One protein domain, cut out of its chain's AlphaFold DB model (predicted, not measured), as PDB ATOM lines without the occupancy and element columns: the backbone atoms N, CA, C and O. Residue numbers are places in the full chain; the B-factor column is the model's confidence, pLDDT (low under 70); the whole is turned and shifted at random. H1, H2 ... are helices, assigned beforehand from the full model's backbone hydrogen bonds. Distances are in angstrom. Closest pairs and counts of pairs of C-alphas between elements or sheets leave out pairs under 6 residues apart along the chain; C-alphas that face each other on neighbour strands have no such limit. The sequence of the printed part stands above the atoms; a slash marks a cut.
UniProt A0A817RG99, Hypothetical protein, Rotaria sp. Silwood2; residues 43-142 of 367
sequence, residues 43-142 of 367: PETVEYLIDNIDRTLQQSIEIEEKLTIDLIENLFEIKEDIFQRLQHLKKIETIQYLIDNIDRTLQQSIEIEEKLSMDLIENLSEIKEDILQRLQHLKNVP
ATOM      1  N   PRO A  43     148.057 125.620 133.834       74.75
ATOM      2  CA  PRO A  43     148.296 126.922 134.468       74.75
ATOM      3  C   PRO A  43     147.262 127.285 135.533       74.75
ATOM      4  O   PRO A  43     147.629 127.780 136.595       74.75
ATOM      5  N   GLU A  44     145.996 126.953 135.291       80.81
ATOM      6  CA  GLU A  44     144.877 127.225 136.193       80.81
ATOM      7  C   GLU A  44     145.064 126.514 137.544       80.81
ATOM      8  O   GLU A  44     144.754 127.057 138.602       80.81
ATOM      9  N   THR A  45     145.645 125.308 137.534       77.50
ATOM     10  CA  THR A  45     145.973 124.575 138.763       77.50
ATOM     11  C   THR A  45     147.104 125.253 139.532       77.50
ATOM     12  O   THR A  45     147.087 125.262 140.759       77.50
ATOM     13  N   VAL A  46     148.096 125.816 138.837       75.38
ATOM     14  CA  VAL A  46     149.209 126.532 139.481       75.38
ATOM     15  C   VAL A  46     148.711 127.823 140.126       75.38
ATOM     16  O   VAL A  46     149.091 128.112 141.254       75.38
ATOM     17  N   GLU A  47     147.828 128.557 139.452       78.25
ATOM     18  CA  GLU A  47     147.190 129.759 139.996       78.25
ATOM     19  C   GLU A  47     146.351 129.439 141.235       78.25
ATOM     20  O   GLU A  47     146.564 130.033 142.289       78.25
ATOM     21  N   TYR A  48     145.530 128.387 141.171       80.12
ATOM     22  CA  TYR A  48     144.815 127.890 142.345       80.12
ATOM     23  C   TYR A  48     145.761 127.564 143.513       80.12
ATOM     24  O   TYR A  48     145.451 127.876 144.663       80.12
ATOM     25  N   LEU A  49     146.914 126.936 143.252       75.62
ATOM     26  CA  LEU A  49     147.897 126.648 144.301       75.62
ATOM     27  C   LEU A  49     148.493 127.930 144.890       75.62
ATOM     28  O   LEU A  49     148.627 127.992 146.109       75.62
ATOM     29  N   ILE A  50     148.805 128.930 144.055       76.38
ATOM     30  CA  ILE A  50     149.331 130.239 144.472       76.38
ATOM     31  C   ILE A  50     148.335 130.965 145.382       76.38
ATOM     32  O   ILE A  50     148.696 131.369 146.487       76.38
ATOM     33  N   ASP A  51     147.073 131.045 144.966       82.06
ATOM     34  CA  ASP A  51     146.011 131.719 145.721       82.06
ATOM     35  C   ASP A  51     145.748 131.056 147.083       82.06
ATOM     36  O   ASP A  51     145.245 131.679 148.018       82.06
ATOM     37  N   ASN A  52     146.096 129.772 147.214       81.69
ATOM     38  CA  ASN A  52     145.868 128.974 148.413       81.69
ATOM     39  C   ASN A  52     147.128 128.723 149.254       81.69
ATOM     40  O   ASN A  52     147.033 127.962 150.223       81.69
ATOM     41  N   ILE A  53     148.281 129.333 148.939       79.00
ATOM     42  CA  ILE A  53     149.528 129.116 149.697       79.00
ATOM     43  C   ILE A  53     149.305 129.403 151.184       79.00
ATOM     44  O   ILE A  53     149.598 128.549 152.017       79.00
ATOM     45  N   ASP A  54     148.724 130.560 151.513       78.81
ATOM     46  CA  ASP A  54     148.529 130.992 152.903       78.81
ATOM     47  C   ASP A  54     147.667 130.015 153.696       78.81
ATOM     48  O   ASP A  54     148.060 129.539 154.761       78.81
ATOM     49  N   ARG A  55     146.517 129.639 153.130       83.69
ATOM     50  CA  ARG A  55     145.613 128.669 153.751       83.69
ATOM     51  C   ARG A  55     146.288 127.311 153.932       83.69
ATOM     52  O   ARG A  55     146.093 126.667 154.959       83.69
ATOM     53  N   THR A  56     147.063 126.866 152.946       79.50
ATOM     54  CA  THR A  56     147.738 125.560 152.982       79.50
ATOM     55  C   THR A  56     148.842 125.536 154.036       79.50
ATOM     56  O   THR A  56     148.935 124.578 154.801       79.50
ATOM     57  N   LEU A  57     149.642 126.602 154.124       75.75
ATOM     58  CA  LEU A  57     150.677 126.747 155.148       75.75
ATOM     59  C   LEU A  57     150.063 126.801 156.546       75.75
ATOM     60  O   LEU A  57     150.492 126.049 157.420       75.75
ATOM     61  N   GLN A  58     149.014 127.605 156.739       78.69
ATOM     62  CA  GLN A  58     148.279 127.659 158.001       78.69
ATOM     63  C   GLN A  58     147.760 126.275 158.412       78.69
ATOM     64  O   GLN A  58     147.971 125.849 159.546       78.69
ATOM     65  N   GLN A  59     147.135 125.537 157.491       77.75
ATOM     66  CA  GLN A  59     146.662 124.181 157.772       77.75
ATOM     67  C   GLN A  59     147.807 123.234 158.146       77.75
ATOM     68  O   GLN A  59     147.683 122.486 159.114       77.75
ATOM     69  N   SER A  60     148.928 123.277 157.424       73.25
ATOM     70  CA  SER A  60     150.071 122.410 157.720       73.25
ATOM     71  C   SER A  60     150.681 122.714 159.094       73.25
ATOM     72  O   SER A  60     150.973 121.810 159.875       73.25
ATOM     73  N   ILE A  61     150.780 123.990 159.458       76.19
ATOM     74  CA  ILE A  61     151.369 124.423 160.729       76.19
ATOM     75  C   ILE A  61     150.433 124.143 161.913       76.19
ATOM     76  O   ILE A  61     150.824 123.485 162.879       76.19
ATOM     77  N   GLU A  62     149.191 124.621 161.845       83.81
ATOM     78  CA  GLU A  62     148.270 124.598 162.986       83.81
ATOM     79  C   GLU A  62     147.574 123.248 163.155       83.81
ATOM     80  O   GLU A  62     147.352 122.795 164.279       83.81
ATOM     81  N   ILE A  63     147.214 122.586 162.050       81.31
ATOM     82  CA  ILE A  63     146.415 121.356 162.093       81.31
ATOM     83  C   ILE A  63     147.316 120.125 162.042       81.31
ATOM     84  O   ILE A  63     147.142 119.208 162.853       81.31
ATOM     85  N   GLU A  64     148.261 120.075 161.098       76.88
ATOM     86  CA  GLU A  64     149.110 118.892 160.912       76.88
ATOM     87  C   GLU A  64     150.230 118.828 161.959       76.88
ATOM     88  O   GLU A  64     150.374 117.799 162.628       76.88
ATOM     89  N   GLU A  65     150.969 119.924 162.150       76.88
ATOM     90  CA  GLU A  65     152.089 120.001 163.101       76.88
ATOM     91  C   GLU A  65     151.674 120.466 164.509       76.88
ATOM     92  O   GLU A  65     152.417 120.254 165.470       76.88
ATOM     93  N   LYS A  66     150.458 121.013 164.674       83.62
ATOM     94  CA  LYS A  66     149.921 121.518 165.957       83.62
ATOM     95  C   LYS A  66     150.793 122.601 166.602       83.62
ATOM     96  O   LYS A  66     150.919 122.652 167.827       83.62
ATOM     97  N   LEU A  67     151.399 123.446 165.775       79.38
ATOM     98  CA  LEU A  67     152.202 124.589 166.195       79.38
ATOM     99  C   LEU A  67     151.406 125.883 166.006       79.38
ATOM    100  O   LEU A  67     150.534 125.970 165.147       79.38
ATOM    101  N   THR A  68     151.711 126.903 166.803       82.31
ATOM    102  CA  THR A  68     151.184 128.255 166.583       82.31
ATOM    103  C   THR A  68     152.042 128.970 165.550       82.31
ATOM    104  O   THR A  68     153.268 128.984 165.676       82.31
ATOM    105  N   ILE A  69     151.393 129.589 164.566       73.50
ATOM    106  CA  ILE A  69     152.044 130.312 163.462       73.50
ATOM    107  C   ILE A  69     153.027 131.368 163.983       73.50
ATOM    108  O   ILE A  69     154.116 131.511 163.432       73.50
ATOM    109  N   ASP A  70     152.694 132.020 165.098       75.12
ATOM    110  CA  ASP A  70     153.503 133.080 165.714       75.12
ATOM    111  C   ASP A  70     154.907 132.630 166.158       75.12
ATOM    112  O   ASP A  70     155.780 133.464 166.377       75.12
ATOM    113  N   LEU A  71     155.150 131.320 166.300       75.69
ATOM    114  CA  LEU A  71     156.453 130.773 166.700       75.69
ATOM    115  C   LEU A  71     157.385 130.489 165.510       75.69
ATOM    116  O   LEU A  71     158.496 130.000 165.715       75.69
ATOM    117  N   ILE A  72     156.944 130.739 164.274       75.06
ATOM    118  CA  ILE A  72     157.702 130.404 163.064       75.06
ATOM    119  C   ILE A  72     158.370 131.655 162.505       75.06
ATOM    120  O   ILE A  72     157.753 132.467 161.820       75.06
ATOM    121  N   GLU A  73     159.670 131.772 162.754       76.62
ATOM    122  CA  GLU A  73     160.466 132.936 162.353       76.62
ATOM    123  C   GLU A  73     160.691 133.020 160.830       76.62
ATOM    124  O   GLU A  73     160.779 134.111 160.278       76.62
ATOM    125  N   ASN A  74     160.733 131.884 160.125       80.81
ATOM    126  CA  ASN A  74     161.070 131.807 158.694       80.81
ATOM    127  C   ASN A  74     159.862 131.600 157.761       80.81
ATOM    128  O   ASN A  74     160.027 131.222 156.599       80.81
ATOM    129  N   LEU A  75     158.637 131.835 158.242       77.75
ATOM    130  CA  LEU A  75     157.420 131.580 157.465       77.75
ATOM    131  C   LEU A  75     157.351 132.425 156.186       77.75
ATOM    132  O   LEU A  75     156.951 131.924 155.135       77.75
ATOM    133  N   PHE A  76     157.755 133.693 156.274       77.38
ATOM    134  CA  PHE A  76     157.751 134.615 155.139       77.38
ATOM    135  C   PHE A  76     158.717 134.166 154.036       77.38
ATOM    136  O   PHE A  76     158.338 134.124 152.869       77.38
ATOM    137  N   GLU A  77     159.931 133.751 154.404       81.44
ATOM    138  CA  GLU A  77     160.938 133.260 153.454       81.44
ATOM    139  C   GLU A  77     160.481 131.974 152.756       81.44
ATOM    140  O   GLU A  77     160.612 131.844 151.540       81.44
ATOM    141  N   ILE A  78     159.893 131.038 153.511       76.69
ATOM    142  CA  ILE A  78     159.350 129.791 152.955       76.69
ATOM    143  C   ILE A  78     158.197 130.087 151.994       76.69
ATOM    144  O   ILE A  78     158.130 129.502 150.913       76.69
ATOM    145  N   LYS A  79     157.288 130.992 152.375       77.69
ATOM    146  CA  LYS A  79     156.170 131.410 151.524       77.69
ATOM    147  C   LYS A  79     156.680 131.996 150.209       77.69
ATOM    148  O   LYS A  79     156.187 131.602 149.154       77.69
ATOM    149  N   GLU A  80     157.664 132.887 150.274       75.88
ATOM    150  CA  GLU A  80     158.239 133.525 149.091       75.88
ATOM    151  C   GLU A  80     158.953 132.503 148.192       75.88
ATOM    152  O   GLU A  80     158.710 132.480 146.990       75.88
ATOM    153  N   ASP A  81     159.749 131.582 148.749       74.62
ATOM    154  CA  ASP A  81     160.398 130.517 147.961       74.62
ATOM    155  C   ASP A  81     159.365 129.620 147.253       74.62
ATOM    156  O   ASP A  81     159.492 129.324 146.061       74.62
ATOM    157  N   ILE A  82     158.292 129.221 147.948       71.94
ATOM    158  CA  ILE A  82     157.201 128.434 147.349       71.94
ATOM    159  C   ILE A  82     156.512 129.228 146.235       71.94
ATOM    160  O   ILE A  82     156.285 128.687 145.150       71.94
ATOM    161  N   PHE A  83     156.206 130.502 146.479       74.69
ATOM    162  CA  PHE A  83     155.577 131.386 145.504       74.69
ATOM    163  C   PHE A  83     156.435 131.533 144.244       74.69
ATOM    164  O   PHE A  83     155.942 131.298 143.140       74.69
ATOM    165  N   GLN A  84     157.731 131.816 144.393       72.12
ATOM    166  CA  GLN A  84     158.672 131.947 143.277       72.12
ATOM    167  C   GLN A  84     158.792 130.648 142.471       72.12
ATOM    168  O   GLN A  84     158.767 130.661 141.236       72.12
ATOM    169  N   ARG A  85     158.848 129.491 143.142       71.38
ATOM    170  CA  ARG A  85     158.871 128.185 142.463       71.38
ATOM    171  C   ARG A  85     157.590 127.923 141.678       71.38
ATOM    172  O   ARG A  85     157.672 127.442 140.547       71.38
ATOM    173  N   LEU A  86     156.425 128.247 142.241       69.69
ATOM    174  CA  LEU A  86     155.137 128.113 141.555       69.69
ATOM    175  C   LEU A  86     155.023 129.092 140.376       69.69
ATOM    176  O   LEU A  86     154.627 128.679 139.287       69.69
ATOM    177  N   GLN A  87     155.471 130.342 140.524       72.31
ATOM    178  CA  GLN A  87     155.548 131.298 139.413       72.31
ATOM    179  C   GLN A  87     156.463 130.811 138.286       72.31
ATOM    180  O   GLN A  87     156.120 130.908 137.110       72.31
ATOM    181  N   HIS A  88     157.596 130.196 138.617       68.94
ATOM    182  CA  HIS A  88     158.491 129.613 137.619       68.94
ATOM    183  C   HIS A  88     157.866 128.402 136.889       68.94
ATOM    184  O   HIS A  88     158.241 128.093 135.755       68.94
ATOM    185  N   LEU A  89     156.890 127.712 137.492       66.69
ATOM    186  CA  LEU A  89     156.065 126.712 136.797       66.69
ATOM    187  C   LEU A  89     155.010 127.364 135.884       66.69
ATOM    188  O   LEU A  89     154.632 126.757 134.883       66.69
ATOM    189  N   LYS A  90     154.618 128.615 136.165       64.81
ATOM    190  CA  LYS A  90     153.720 129.464 135.360       64.81
ATOM    191  C   LYS A  90     154.394 130.104 134.133       64.81
ATOM    192  O   LYS A  90     153.756 130.913 133.471       64.81
ATOM    193  N   LYS A  91     155.645 129.734 133.799       61.75
ATOM    194  CA  LYS A  91     156.562 130.282 132.754       61.75
ATOM    195  C   LYS A  91     155.969 130.779 131.420       61.75
ATOM    196  O   LYS A  91     156.646 131.501 130.697       61.75
ATOM    197  N   ILE A  92     154.736 130.427 131.087       58.59
ATOM    198  CA  ILE A  92     153.952 130.988 129.983       58.59
ATOM    199  C   ILE A  92     153.729 132.505 130.158       58.59
ATOM    200  O   ILE A  92     153.822 133.237 129.176       58.59
ATOM    201  N   GLU A  93     153.512 133.005 131.381       55.59
ATOM    202  CA  GLU A  93     153.262 134.439 131.622       55.59
ATOM    203  C   GLU A  93     154.529 135.291 131.612       55.59
ATOM    204  O   GLU A  93     154.508 136.410 131.113       55.59
ATOM    205  N   THR A  94     155.664 134.767 132.080       57.22
ATOM    206  CA  THR A  94     156.950 135.479 131.994       57.22
ATOM    207  C   THR A  94     157.410 135.616 130.545       57.22
ATOM    208  O   THR A  94     157.913 136.666 130.156       57.22
ATOM    209  N   ILE A  95     157.203 134.584 129.718       61.72
ATOM    210  CA  ILE A  95     157.463 134.672 128.274       61.72
ATOM    211  C   ILE A  95     156.504 135.677 127.626       61.72
ATOM    212  O   ILE A  95     156.938 136.449 126.779       61.72
ATOM    213  N   GLN A  96     155.236 135.726 128.051       66.62
ATOM    214  CA  GLN A  96     154.290 136.736 127.575       66.62
ATOM    215  C   GLN A  96     154.726 138.154 127.969       66.62
ATOM    216  O   GLN A  96     154.783 139.018 127.108       66.62
ATOM    217  N   TYR A  97     155.150 138.373 129.215       72.06
ATOM    218  CA  TYR A  97     155.704 139.649 129.669       72.06
ATOM    219  C   TYR A  97     156.953 140.063 128.872       72.06
ATOM    220  O   TYR A  97     157.101 141.235 128.538       72.06
ATOM    221  N   LEU A  98     157.844 139.120 128.538       67.62
ATOM    222  CA  LEU A  98     159.020 139.374 127.694       67.62
ATOM    223  C   LEU A  98     158.641 139.683 126.238       67.62
ATOM    224  O   LEU A  98     159.281 140.530 125.622       67.62
ATOM    225  N   ILE A  99     157.600 139.037 125.698       75.00
ATOM    226  CA  ILE A  99     157.032 139.357 124.378       75.00
ATOM    227  C   ILE A  99     156.409 140.761 124.394       75.00
ATOM    228  O   ILE A  99     156.661 141.547 123.485       75.00
ATOM    229  N   ASP A 100     155.654 141.098 125.440       78.25
ATOM    230  CA  ASP A 100     154.942 142.375 125.562       78.25
ATOM    231  C   ASP A 100     155.900 143.555 125.811       78.25
ATOM    232  O   ASP A 100     155.623 144.678 125.400       78.25
ATOM    233  N   ASN A 101     157.050 143.309 126.451       80.25
ATOM    234  CA  ASN A 101     158.056 144.329 126.775       80.25
ATOM    235  C   ASN A 101     159.329 144.238 125.918       80.25
ATOM    236  O   ASN A 101     160.349 144.841 126.271       80.25
ATOM    237  N   ILE A 102     159.295 143.506 124.799       79.12
ATOM    238  CA  ILE A 102     160.478 143.267 123.958       79.12
ATOM    239  C   ILE A 102     161.071 144.584 123.441       79.12
ATOM    240  O   ILE A 102     162.282 144.776 123.475       79.12
ATOM    241  N   ASP A 103     160.204 145.529 123.066       76.25
ATOM    242  CA  ASP A 103     160.590 146.831 122.518       76.25
ATOM    243  C   ASP A 103     161.303 147.692 123.553       76.25
ATOM    244  O   ASP A 103     162.382 148.224 123.304       76.25
ATOM    245  N   ARG A 104     160.735 147.757 124.759       78.81
ATOM    246  CA  ARG A 104     161.325 148.505 125.868       78.81
ATOM    247  C   ARG A 104     162.672 147.920 126.284       78.81
ATOM    248  O   ARG A 104     163.577 148.666 126.634       78.81
ATOM    249  N   THR A 105     162.802 146.599 126.244       73.31
ATOM    250  CA  THR A 105     164.026 145.899 126.652       73.31
ATOM    251  C   THR A 105     165.144 146.097 125.628       73.31
ATOM    252  O   THR A 105     166.261 146.433 126.010       73.31
ATOM    253  N   LEU A 106     164.842 145.976 124.328       75.69
ATOM    254  CA  LEU A 106     165.806 146.241 123.254       75.69
ATOM    255  C   LEU A 106     166.275 147.697 123.269       75.69
ATOM    256  O   LEU A 106     167.473 147.954 123.175       75.69
ATOM    257  N   GLN A 107     165.350 148.640 123.461       75.62
ATOM    258  CA  GLN A 107     165.686 150.058 123.561       75.62
ATOM    259  C   GLN A 107     166.607 150.345 124.756       75.62
ATOM    260  O   GLN A 107     167.593 151.063 124.616       75.62
ATOM    261  N   GLN A 108     166.335 149.745 125.920       73.62
ATOM    262  CA  GLN A 108     167.191 149.898 127.098       73.62
ATOM    263  C   GLN A 108     168.604 149.338 126.865       73.62
ATOM    264  O   GLN A 108     169.575 150.029 127.160       73.62
ATOM    265  N   SER A 109     168.747 148.145 126.288       71.94
ATOM    266  CA  SER A 109     170.078 147.573 126.038       71.94
ATOM    267  C   SER A 109     170.881 148.345 124.985       71.94
ATOM    268  O   SER A 109     172.090 148.504 125.123       71.94
ATOM    269  N   ILE A 110     170.228 148.892 123.961       74.00
ATOM    270  CA  ILE A 110     170.916 149.624 122.890       74.00
ATOM    271  C   ILE A 110     171.291 151.048 123.325       74.00
ATOM    272  O   ILE A 110     172.441 151.464 123.174       74.00
ATOM    273  N   GLU A 111     170.343 151.802 123.886       75.50
ATOM    274  CA  GLU A 111     170.545 153.222 124.197       75.50
ATOM    275  C   GLU A 111     171.220 153.440 125.556       75.50
ATOM    276  O   GLU A 111     172.018 154.366 125.710       75.50
ATOM    277  N   ILE A 112     170.904 152.614 126.559       71.69
ATOM    278  CA  ILE A 112     171.374 152.818 127.938       71.69
ATOM    279  C   ILE A 112     172.643 152.010 128.208       71.69
ATOM    280  O   ILE A 112     173.594 152.555 128.775       71.69
ATOM    281  N   GLU A 113     172.671 150.735 127.813       70.62
ATOM    282  CA  GLU A 113     173.801 149.843 128.106       70.62
ATOM    283  C   GLU A 113     174.932 149.997 127.074       70.62
ATOM    284  O   GLU A 113     176.077 150.232 127.462       70.62
ATOM    285  N   GLU A 114     174.617 149.964 125.777       71.50
ATOM    286  CA  GLU A 114     175.598 150.085 124.680       71.50
ATOM    287  C   GLU A 114     175.835 151.543 124.220       71.50
ATOM    288  O   GLU A 114     176.822 151.828 123.540       71.50
ATOM    289  N   LYS A 115     174.977 152.497 124.626       77.38
ATOM    290  CA  LYS A 115     175.037 153.936 124.270       77.38
ATOM    291  C   LYS A 115     175.049 154.219 122.763       77.38
ATOM    292  O   LYS A 115     175.652 155.198 122.313       77.38
ATOM    293  N   LEU A 116     174.390 153.373 121.979       73.06
ATOM    294  CA  LEU A 116     174.255 153.536 120.536       73.06
ATOM    295  C   LEU A 116     172.904 154.179 120.201       73.06
ATOM    296  O   LEU A 116     171.907 153.942 120.877       73.06
ATOM    297  N   SER A 117     172.874 155.011 119.155       68.50
ATOM    298  CA  SER A 117     171.620 155.603 118.669       68.50
ATOM    299  C   SER A 117     170.828 154.566 117.874       68.50
ATOM    300  O   SER A 117     171.387 153.950 116.963       68.50
ATOM    301  N   MET A 118     169.535 154.410 118.178       63.59
ATOM    302  CA  MET A 118     168.628 153.463 117.506       63.59
ATOM    303  C   MET A 118     168.587 153.644 115.980       63.59
ATOM    304  O   MET A 118     168.400 152.675 115.250       63.59
ATOM    305  N   ASP A 119     168.840 154.863 115.496       67.19
ATOM    306  CA  ASP A 119     168.824 155.213 114.070       67.19
ATOM    307  C   ASP A 119     169.970 154.582 113.254       67.19
ATOM    308  O   ASP A 119     169.919 154.571 112.026       67.19
ATOM    309  N   LEU A 120     171.017 154.071 113.914       68.31
ATOM    310  CA  LEU A 120     172.193 153.470 113.267       68.31
ATOM    311  C   LEU A 120     172.056 151.956 113.036       68.31
ATOM    312  O   LEU A 120     172.957 151.346 112.461       68.31
ATOM    313  N   ILE A 121     170.970 151.331 113.504       66.88
ATOM    314  CA  ILE A 121     170.806 149.872 113.487       66.88
ATOM    315  C   ILE A 121     169.865 149.466 112.354       66.88
ATOM    316  O   ILE A 121     168.643 149.507 112.481       66.88
ATOM    317  N   GLU A 122     170.443 149.017 111.243       71.75
ATOM    318  CA  GLU A 122     169.688 148.654 110.036       71.75
ATOM    319  C   GLU A 122     168.925 147.318 110.168       71.75
ATOM    320  O   GLU A 122     167.891 147.132 109.529       71.75
ATOM    321  N   ASN A 123     169.378 146.393 111.026       78.44
ATOM    322  CA  ASN A 123     168.831 145.031 111.163       78.44
ATOM    323  C   ASN A 123     167.973 144.802 112.428       78.44
ATOM    324  O   ASN A 123     167.691 143.657 112.793       78.44
ATOM    325  N   LEU A 124     167.534 145.870 113.101       74.44
ATOM    326  CA  LEU A 124     166.782 145.786 114.360       74.44
ATOM    327  C   LEU A 124     165.457 145.017 114.208       74.44
ATOM    328  O   LEU A 124     165.097 144.211 115.065       74.44
ATOM    329  N   SER A 125     164.752 145.241 113.097       74.62
ATOM    330  CA  SER A 125     163.457 144.606 112.817       74.62
ATOM    331  C   SER A 125     163.585 143.093 112.615       74.62
ATOM    332  O   SER A 125     162.786 142.338 113.161       74.62
ATOM    333  N   GLU A 126     164.621 142.639 111.903       79.81
ATOM    334  CA  GLU A 126     164.879 141.211 111.666       79.81
ATOM    335  C   GLU A 126     165.278 140.487 112.959       79.81
ATOM    336  O   GLU A 126     164.791 139.391 113.240       79.81
ATOM    337  N   ILE A 127     166.112 141.124 113.792       76.50
ATOM    338  CA  ILE A 127     166.516 140.579 115.096       76.50
ATOM    339  C   ILE A 127     165.318 140.507 116.047       76.50
ATOM    340  O   ILE A 127     165.123 139.489 116.713       76.50
ATOM    341  N   LYS A 128     164.486 141.555 116.099       79.62
ATOM    342  CA  LYS A 128     163.254 141.552 116.899       79.62
ATOM    343  C   LYS A 128     162.352 140.387 116.497       79.62
ATOM    344  O   LYS A 128     161.831 139.701 117.374       79.62
ATOM    345  N   GLU A 129     162.186 140.145 115.200       79.69
ATOM    346  CA  GLU A 129     161.328 139.077 114.696       79.69
ATOM    347  C   GLU A 129     161.897 137.672 114.976       79.69
ATOM    348  O   GLU A 129     161.137 136.804 115.407       79.69
ATOM    349  N   ASP A 130     163.217 137.451 114.879       78.12
ATOM    350  CA  ASP A 130     163.858 136.182 115.291       78.12
ATOM    351  C   ASP A 130     163.702 135.923 116.803       78.12
ATOM    352  O   ASP A 130     163.325 134.824 117.228       78.12
ATOM    353  N   ILE A 131     163.913 136.941 117.647       72.19
ATOM    354  CA  ILE A 131     163.724 136.814 119.103       72.19
ATOM    355  C   ILE A 131     162.253 136.508 119.418       72.19
ATOM    356  O   ILE A 131     161.961 135.629 120.234       72.19
ATOM    357  N   LEU A 132     161.317 137.181 118.745       75.62
ATOM    358  CA  LEU A 132     159.883 136.988 118.941       75.62
ATOM    359  C   LEU A 132     159.444 135.586 118.490       75.62
ATOM    360  O   LEU A 132     158.712 134.924 119.226       75.62
ATOM    361  N   GLN A 133     159.964 135.070 117.371       75.50
ATOM    362  CA  GLN A 133     159.729 133.691 116.924       75.50
ATOM    363  C   GLN A 133     160.279 132.652 117.913       75.50
ATOM    364  O   GLN A 133     159.606 131.661 118.209       75.50
ATOM    365  N   ARG A 134     161.465 132.873 118.494       64.69
ATOM    366  CA  ARG A 134     162.053 131.973 119.506       64.69
ATOM    367  C   ARG A 134     161.292 132.000 120.827       64.69
ATOM    368  O   ARG A 134     161.051 130.943 121.410       64.69
ATOM    369  N   LEU A 135     160.871 133.178 121.289       65.38
ATOM    370  CA  LEU A 135     160.030 133.323 122.480       65.38
ATOM    371  C   LEU A 135     158.644 132.707 122.261       65.38
ATOM    372  O   LEU A 135     158.140 132.018 123.143       65.38
ATOM    373  N   GLN A 136     158.059 132.859 121.070       68.25
ATOM    374  CA  GLN A 136     156.825 132.167 120.688       68.25
ATOM    375  C   GLN A 136     157.017 130.647 120.634       68.25
ATOM    376  O   GLN A 136     156.175 129.911 121.139       68.25
ATOM    377  N   HIS A 137     158.136 130.149 120.104       62.09
ATOM    378  CA  HIS A 137     158.457 128.722 120.128       62.09
ATOM    379  C   HIS A 137     158.583 128.196 121.569       62.09
ATOM    380  O   HIS A 137     158.026 127.150 121.893       62.09
ATOM    381  N   LEU A 138     159.237 128.944 122.463       56.09
ATOM    382  CA  LEU A 138     159.351 128.611 123.890       56.09
ATOM    383  C   LEU A 138     158.003 128.675 124.625       56.09
ATOM    384  O   LEU A 138     157.729 127.818 125.464       56.09
ATOM    385  N   LYS A 139     157.131 129.629 124.274       62.09
ATOM    386  CA  LYS A 139     155.736 129.703 124.744       62.09
ATOM    387  C   LYS A 139     154.934 128.471 124.314       62.09
ATOM    388  O   LYS A 139     154.110 127.965 125.071       62.09
ATOM    389  N   ASN A 140     155.199 127.973 123.109       54.56
ATOM    390  CA  ASN A 140     154.455 126.886 122.478       54.56
ATOM    391  C   ASN A 140     154.909 125.477 122.909       54.56
ATOM    392  O   ASN A 140     154.304 124.494 122.479       54.56
ATOM    393  N   VAL A 141     155.909 125.346 123.798       56.03
ATOM    394  CA  VAL A 141     156.332 124.057 124.383       56.03
ATOM    395  C   VAL A 141     156.064 124.020 125.903       56.03
ATOM    396  O   VAL A 141     156.993 124.043 126.707       56.03
ATOM    397  N   PRO A 142     154.792 123.897 126.341       58.94
ATOM    398  CA  PRO A 142     154.427 123.678 127.750       58.94
ATOM    399  C   PRO A 142     154.708 122.241 128.231       58.94
ATOM    400  O   PRO A 142     154.504 121.914 129.401       58.94
TER     401      PRO A 142
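This is residues 43 to 142 of the 367 residues of the protein "Hypothetical protein" of Rotaria sp. Silwood2 (UniProt A0A817RG99). Two thin, open lobes of three helices each are set end to end and joined through the tight link from H3 to H4. In one lobe the longest helix, H6, folds back beside H4 while H5 slants away; in the other H3 folds back beside H1 while H2 slants away, and no helix of one lobe touches a helix of the other. The printed part has 100 residues with six named helices, H1 to H6 in that order, and no named strand, so its class is all helix. The whole is extended, with a radius of gyration of the C-alphas of 20.9 A, and its C-alphas span 65 by 30 by 13 A.

Begin at C-alpha 124, at (166.782, 145.786, 114.360); from there H6, residues 124 to 139, runs 22.1 A to C-alpha 139 at (155.736, 129.703, 124.744). Look next at H4, residues 92 to 100, 12.3 A long, and at H5, residues 102 to 113, 15.4 A. Earlier along the chain you find H3, residues 75 to 89, 21.3 A long. Before it come H1, residues 43 to 51, 12.4 A, which begins at C-alpha 43 at (148.296, 126.922, 134.468), and H2, residues 53 to 64, 15.2 A.

Start at H6, which with residues 132 to 139 alone touches H4; their closest C-alphas, those of Ile 92 and Lys 139, are 5.7 A apart. The two run opposite ways at a shallow tilt of 12 degrees. H5 and H6 are close but not clearly touching, with the closest C-alphas, Ile 102 and Lys 128, 7.8 A apart, at a steep tilt of 53 degrees. H3 and H4 are apart, but only just, at 8.3 A. With residues 83 to 89 alone H3 touches H1, opposite ways at a shallow tilt of 10 degrees; the closest C-alphas, Ile 50 and Phe 83, are 6.4 A apart. H2 and H3 only just touch, with 3 pairs of C-alphas within 8 A, the closest being Ile 53 and Lys 79 at 7.3 A, at a steep tilt of 51 degrees. H1 and H2 meet only through their link, as do H4 and H5. Of the 3 pairs that touch, 2 are at a shallow tilt: the helix packing is mostly aligned, but only just. Each O i to N i+4 pair is within hydrogen-bond range in H1, H2, H3, H4 and H6; in H5 it is 7 of 8.

The outline is a rod. The two C-alphas farthest apart, Lys 66 and Leu 120, are 65.5 A apart, while those of Pro 43 and Pro 142, the first and last printed, are 9.7 A apart. The printed part has no cut, and no link is long. The mean pLDDT of the printed part is 73.3; look for values under 70 at residue 86, residues 88 to 96, residue 98, residues 117 to 121 and residues 134 to 142.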